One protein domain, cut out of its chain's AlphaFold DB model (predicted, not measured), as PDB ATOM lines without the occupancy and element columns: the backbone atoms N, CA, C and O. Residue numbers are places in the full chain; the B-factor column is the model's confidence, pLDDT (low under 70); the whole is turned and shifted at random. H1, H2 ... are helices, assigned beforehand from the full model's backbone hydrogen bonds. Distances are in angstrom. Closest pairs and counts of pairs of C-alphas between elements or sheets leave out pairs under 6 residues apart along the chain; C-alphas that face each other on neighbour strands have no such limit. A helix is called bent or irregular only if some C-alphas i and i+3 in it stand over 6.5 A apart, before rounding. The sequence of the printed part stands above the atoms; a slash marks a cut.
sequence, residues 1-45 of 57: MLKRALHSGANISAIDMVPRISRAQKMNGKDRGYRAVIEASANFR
ATOM      1  N   MET A   1     -49.854  -1.872  15.253       69.06
ATOM      2  CA  MET A   1     -49.527  -2.335  13.884       69.06
ATOM      3  C   MET A   1     -50.001  -3.758  13.612       69.06
ATOM      4  O   MET A   1     -50.753  -3.927  12.666       69.06
ATOM      5  N   LEU A   2     -49.684  -4.748  14.457       73.25
ATOM      6  CA  LEU A   2     -50.121  -6.149  14.275       73.25
ATOM      7  C   LEU A   2     -51.637  -6.320  14.056       73.25
ATOM      8  O   LEU A   2     -52.047  -6.977  13.109       73.25
ATOM      9  N   LYS A   3     -52.477  -5.637  14.851       72.19
ATOM     10  CA  LYS A   3     -53.943  -5.667  14.671       72.19
ATOM     11  C   LYS A   3     -54.405  -5.166  13.295       72.19
ATOM     12  O   LYS A   3     -55.403  -5.654  12.790       72.19
ATOM     13  N   ARG A   4     -53.697  -4.214  12.675       75.19
ATOM     14  CA  ARG A   4     -54.037  -3.703  11.332       75.19
ATOM     15  C   ARG A   4     -53.659  -4.700  10.242       75.19
ATOM     16  O   ARG A   4     -54.426  -4.900   9.315       75.19
ATOM     17  N   ALA A   5     -52.512  -5.353  10.395       69.50
ATOM     18  CA  ALA A   5     -52.023  -6.309   9.413       69.50
ATOM     19  C   ALA A   5     -52.766  -7.662   9.443       69.50
ATOM     20  O   ALA A   5     -52.798  -8.373   8.444       69.50
ATOM     21  N   LEU A   6     -53.444  -7.976  10.554       72.44
ATOM     22  CA  LEU A   6     -54.352  -9.124  10.641       72.44
ATOM     23  C   LEU A   6     -55.550  -8.995   9.680       72.44
ATOM     24  O   LEU A   6     -55.985  -9.979   9.096       72.44
ATOM     25  N   HIS A   7     -56.054  -7.771   9.481       72.75
ATOM     26  CA  HIS A   7     -57.195  -7.498   8.600       72.75
ATOM     27  C   HIS A   7     -56.809  -7.452   7.117       72.75
ATOM     28  O   HIS A   7     -57.679  -7.545   6.259       72.75
ATOM     29  N   SER A   8     -55.517  -7.313   6.800       72.69
ATOM     30  CA  SER A   8     -55.024  -7.253   5.421       72.69
ATOM     31  C   SER A   8     -54.649  -8.622   4.842       72.69
ATOM     32  O   SER A   8     -54.109  -8.670   3.743       72.69
ATOM     33  N   GLY A   9     -54.872  -9.726   5.575       73.88
ATOM     34  CA  GLY A   9     -54.552 -11.089   5.117       73.88
ATOM     35  C   GLY A   9     -53.064 -11.324   4.817       73.88
ATOM     36  O   GLY A   9     -52.716 -12.259   4.103       73.88
ATOM     37  N   ALA A  10     -52.181 -10.458   5.319       79.00
ATOM     38  CA  ALA A  10     -50.765 -10.472   4.985       79.00
ATOM     39  C   ALA A  10     -49.985 -11.378   5.945       79.00
ATOM     40  O   ALA A  10     -50.094 -11.247   7.165       79.00
ATOM     41  N   ASN A  11     -49.138 -12.251   5.397       74.62
ATOM     42  CA  ASN A  11     -48.188 -13.027   6.188       74.62
ATOM     43  C   ASN A  11     -47.012 -12.132   6.596       74.62
ATOM     44  O   ASN A  11     -46.245 -11.673   5.751       74.62
ATOM     45  N   ILE A  12     -46.867 -11.885   7.897       76.94
ATOM     46  CA  ILE A  12     -45.806 -11.036   8.449       76.94
ATOM     47  C   ILE A  12     -44.748 -11.930   9.083       76.94
ATOM     48  O   ILE A  12     -45.031 -12.643  10.045       76.94
ATOM     49  N   SER A  13     -43.518 -11.856   8.582       77.31
ATOM     50  CA  SER A  13     -42.364 -12.492   9.217       77.31
ATOM     51  C   SER A  13     -41.605 -11.465  10.055       77.31
ATOM     52  O   SER A  13     -41.135 -10.452   9.536       77.31
ATOM     53  N   ALA A  14     -41.505 -11.706  11.364       80.62
ATOM     54  CA  ALA A  14     -40.751 -10.854  12.276       80.62
ATOM     55  C   ALA A  14     -39.278 -11.287  12.306       80.62
ATOM     56  O   ALA A  14     -38.925 -12.272  12.953       80.62
ATOM     57  N   ILE A  15     -38.409 -10.523  11.639       81.69
ATOM     58  CA  ILE A  15     -36.959 -10.794  11.568       81.69
ATOM     59  C   ILE A  15     -36.291 -10.728  12.958       81.69
ATOM     60  O   ILE A  15     -35.284 -11.389  13.200       81.69
ATOM     61  N   ASP A  16     -36.877 -10.006  13.918       79.38
ATOM     62  CA  ASP A  16     -36.391  -9.976  15.305       79.38
ATOM     63  C   ASP A  16     -36.594 -11.291  16.069       79.38
ATOM     64  O   ASP A  16     -35.890 -11.534  17.052       79.38
ATOM     65  N   MET A  17     -37.522 -12.137  15.613       82.81
ATOM     66  CA  MET A  17     -37.861 -13.420  16.238       82.81
ATOM     67  C   MET A  17     -37.106 -14.603  15.619       82.81
ATOM     68  O   MET A  17     -37.379 -15.752  15.966       82.81
ATOM     69  N   VAL A  18     -36.153 -14.355  14.712       82.56
ATOM     70  CA  VAL A  18     -35.321 -15.426  14.154       82.56
ATOM     71  C   VAL A  18     -34.515 -16.087  15.292       82.56
ATOM     72  O   VAL A  18     -33.804 -15.395  16.028       82.56
ATOM     73  N   PRO A  19     -34.610 -17.421  15.479       83.38
ATOM     74  CA  PRO A  19     -33.914 -18.116  16.559       83.38
ATOM     75  C   PRO A  19     -32.394 -17.966  16.458       83.38
ATOM     76  O   PRO A  19     -31.811 -18.089  15.380       83.38
ATOM     77  N   ARG A  20     -31.714 -17.774  17.594       85.06
ATOM     78  CA  ARG A  20     -30.253 -17.590  17.638       85.06
ATOM     79  C   ARG A  20     -29.488 -18.914  17.591       85.06
ATOM     80  O   ARG A  20     -28.800 -19.288  18.532       85.06
ATOM     81  N   ILE A  21     -29.613 -19.612  16.468       89.19
ATOM     82  CA  ILE A  21     -28.961 -20.895  16.167       89.19
ATOM     83  C   ILE A  21     -28.112 -20.771  14.898       89.19
ATOM     84  O   ILE A  21     -28.450 -19.985  14.015       89.19
ATOM     85  N   SER A  22     -27.034 -21.558  14.777       86.62
ATOM     86  CA  SER A  22     -26.056 -21.448  13.672       86.62
ATOM     87  C   SER A  22     -26.709 -21.458  12.277       86.62
ATOM     88  O   SER A  22     -26.485 -20.556  11.472       86.62
ATOM     89  N   ARG A  23     -27.642 -22.389  12.029       87.94
ATOM     90  CA  ARG A  23     -28.362 -22.504  10.744       87.94
ATOM     91  C   ARG A  23     -29.186 -21.270  10.355       87.94
ATOM     92  O   ARG A  23     -29.418 -21.039   9.176       87.94
ATOM     93  N   ALA A  24     -29.648 -20.499  11.339       86.31
ATOM     94  CA  ALA A  24     -30.491 -19.330  11.121       86.31
ATOM     95  C   ALA A  24     -29.686 -18.019  11.081       86.31
ATOM     96  O   ALA A  24     -30.261 -16.971  10.804       86.31
ATOM     97  N   GLN A  25     -28.361 -18.060  11.291       78.56
ATOM     98  CA  GLN A  25     -27.506 -16.865  11.282       78.56
ATOM     99  C   GLN A  25     -27.569 -16.103   9.959       78.56
ATOM    100  O   GLN A  25     -27.614 -14.880   9.968       78.56
ATOM    101  N   LYS A  26     -27.678 -16.813   8.828       80.25
ATOM    102  CA  LYS A  26     -27.831 -16.181   7.508       80.25
ATOM    103  C   LYS A  26     -29.121 -15.357   7.379       80.25
ATOM    104  O   LYS A  26     -29.178 -14.428   6.586       80.25
ATOM    105  N   MET A  27     -30.150 -15.702   8.152       76.56
ATOM    106  CA  MET A  27     -31.453 -15.031   8.146       76.56
ATOM    107  C   MET A  27     -31.539 -13.908   9.196       76.56
ATOM    108  O   MET A  27     -32.542 -13.197   9.248       76.56
ATOM    109  N   ASN A  28     -30.509 -13.733  10.034       68.50
ATOM    110  CA  ASN A  28     -30.456 -12.682  11.046       68.50
ATOM    111  C   ASN A  28     -30.010 -11.354  10.412       68.50
ATOM    112  O   ASN A  28     -28.853 -11.192  10.045       68.50
ATOM    113  N   GLY A  29     -30.898 -10.360  10.351       65.00
ATOM    114  CA  GLY A  29     -30.623  -9.045   9.745       65.00
ATOM    115  C   GLY A  29     -29.776  -8.077  10.587       65.00
ATOM    116  O   GLY A  29     -30.052  -6.880  10.590       65.00
ATOM    117  N   LYS A  30     -28.795  -8.557  11.363       64.25
ATOM    118  CA  LYS A  30     -28.032  -7.726  12.320       64.25
ATOM    119  C   LYS A  30     -26.561  -7.562  11.929       64.25
ATOM    120  O   LYS A  30     -25.690  -7.852  12.737       64.25
ATOM    121  N   ASP A  31     -26.296  -6.997  10.753       61.84
ATOM    122  CA  ASP A  31     -24.963  -6.495  10.386       61.84
ATOM    123  C   ASP A  31     -24.887  -4.975  10.575       61.84
ATOM    124  O   ASP A  31     -25.235  -4.189   9.698       61.84
ATOM    125  N   ARG A  32     -24.438  -4.541  11.759       67.44
ATOM    126  CA  ARG A  32     -24.212  -3.115  12.080       67.44
ATOM    127  C   ARG A  32     -22.736  -2.707  12.059       67.44
ATOM    128  O   ARG A  32     -22.436  -1.520  12.120       67.44
ATOM    129  N   GLY A  33     -21.822  -3.673  11.957       72.88
ATOM    130  CA  GLY A  33     -20.380  -3.432  12.076       72.88
ATOM    131  C   GLY A  33     -19.784  -2.674  10.890       72.88
ATOM    132  O   GLY A  33     -19.009  -1.745  11.084       72.88
ATOM    133  N   TYR A  34     -20.186  -3.010   9.664       79.25
ATOM    134  CA  TYR A  34     -19.601  -2.411   8.461       79.25
ATOM    135  C   TYR A  34     -19.904  -0.908   8.335       79.25
ATOM    136  O   TYR A  34     -19.005  -0.100   8.108       79.25
ATOM    137  N   ARG A  35     -21.162  -0.515   8.573       79.31
ATOM    138  CA  ARG A  35     -21.582   0.896   8.612       79.31
ATOM    139  C   ARG A  35     -20.872   1.680   9.716       79.31
ATOM    140  O   ARG A  35     -20.410   2.781   9.448       79.31
ATOM    141  N   ALA A  36     -20.698   1.084  10.897       80.81
ATOM    142  CA  ALA A  36     -19.992   1.722  12.005       80.81
ATOM    143  C   ALA A  36     -18.520   2.034  11.673       80.81
ATOM    144  O   ALA A  36     -18.024   3.091  12.045       80.81
ATOM    145  N   VAL A  37     -17.827   1.161  10.934       81.12
ATOM    146  CA  VAL A  37     -16.435   1.405  10.507       81.12
ATOM    147  C   VAL A  37     -16.358   2.525   9.469       81.12
ATOM    148  O   VAL A  37     -15.461   3.364   9.538       81.12
ATOM    149  N   ILE A  38     -17.302   2.580   8.529       83.44
ATOM    150  CA  ILE A  38     -17.367   3.652   7.524       83.44
ATOM    151  C   ILE A  38     -17.659   4.997   8.193       83.44
ATOM    152  O   ILE A  38     -16.982   5.984   7.916       83.44
ATOM    153  N   GLU A  39     -18.625   5.034   9.107       83.75
ATOM    154  CA  GLU A  39     -18.973   6.242   9.861       83.75
ATOM    155  C   GLU A  39     -17.825   6.681  10.782       83.75
ATOM    156  O   GLU A  39     -17.556   7.876  10.899       83.75
ATOM    157  N   ALA A  40     -17.077   5.741  11.368       82.31
ATOM    158  CA  ALA A  40     -15.853   6.052  12.100       82.31
ATOM    159  C   ALA A  40     -14.760   6.614  11.175       82.31
ATOM    160  O   ALA A  40     -14.135   7.605  11.527       82.31
ATOM    161  N   SER A  41     -14.576   6.042   9.978       80.94
ATOM    162  CA  SER A  41     -13.607   6.509   8.966       80.94
ATOM    163  C   SER A  41     -13.904   7.921   8.487       80.94
ATOM    164  O   SER A  41     -12.992   8.729   8.358       80.94
ATOM    165  N   ALA A  42     -15.179   8.230   8.257       81.69
ATOM    166  CA  ALA A  42     -15.610   9.549   7.815       81.69
ATOM    167  C   ALA A  42     -15.382  10.637   8.881       81.69
ATOM    168  O   ALA A  42     -15.176  11.796   8.536       81.69
ATOM    169  N   ASN A  43     -15.400  10.268  10.165       82.19
ATOM    170  CA  ASN A  43     -15.178  11.185  11.284       82.19
ATOM    171  C   ASN A  43     -13.735  11.152  11.829       82.19
ATOM    172  O   ASN A  43     -13.379  11.970  12.680       82.19
ATOM    173  N   PHE A  44     -12.889  10.230  11.357       78.19
ATOM    174  CA  PHE A  44     -11.482  10.146  11.743       78.19
ATOM    175  C   PHE A  44     -10.627  11.095  10.893       78.19
ATOM    176  O   PHE A  44     -10.686  11.105   9.669       78.19
ATOM    177  N   ARG A  45      -9.798  11.909  11.557       70.88
ATOM    178  CA  ARG A  45      -8.987  12.975  10.929       70.88
ATOM    179  C   ARG A  45      -7.699  12.476  10.267       70.88
ATOM    180  O   ARG A  45      -6.956  13.276   9.703       70.88
TER     181      ARG A  45
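AT A GLANCE: This is residues 1 to 45 of the 57 residues of the protein "NAD(P)(+)-binding domain-containig protein" of Rhizobium etli 8C-3 (UniProt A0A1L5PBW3). You are looking at a wide, open V of chain with three separate helices strung along it and no packed core: H1 at one end, H2 at the point where the two arms meet, H3 along the other arm. The arm between H1 and H2 is a long stretch with no named element, residues 8 to 21. The printed part has 45 residues, with H1, H2 and H3 in that order and no named strand; the class is all helix, with 23 residues in the three helices. It is extended, with a radius of gyration of the C-alphas of 17.0 A, and flat, spanning 52 by 28 by 10 A.

IN THESE COORDINATES: Find C-alpha 2 at (-50.121, -6.149, 14.275); here H1 begins, residues 2 to 7, 9.2 A from first to last C-alpha. Go on to C-alpha 22 at (-26.056, -21.448, 13.672), where H2 begins, residues 22 to 27, 10.0 A long. H2 is irregular: C-alphas 23 and 26 are 7.1 A apart. H3, the longest helix, holds residues 33 to 43 and runs 15.5 A to C-alpha 43 at (-15.178, 11.185, 11.284).

HOW THE PARTS SIT: H1 and H2 are apart, H2 and H3 are apart, and H1 and H3 are apart. Residues 3 to 11, of which 3 to 7 belong to H1, stand free; so do residues 21 to 26, of which 22 to 26 belong to H2, and residues 31 to 45, of which 33 to 43 belong to H3. In H3 every O i to N i+4 pair is within hydrogen-bond range; in H1 1 of 2 is, and in H2 0 of 2, beside 2 of 3 O i to N i+3 pairs.

THE WHOLE: The two C-alphas farthest apart, those of His 7 and Arg 45, are 52.4 A apart. The printed part has no cut; the link from H1 to H2 is long, with 14 residues, and that from H2 to H3 is tight, with 5. Look in the B-factor column for pLDDT under 70 at residue 1, residue 5 and residues 28 to 32; the mean of the printed part is 77.4.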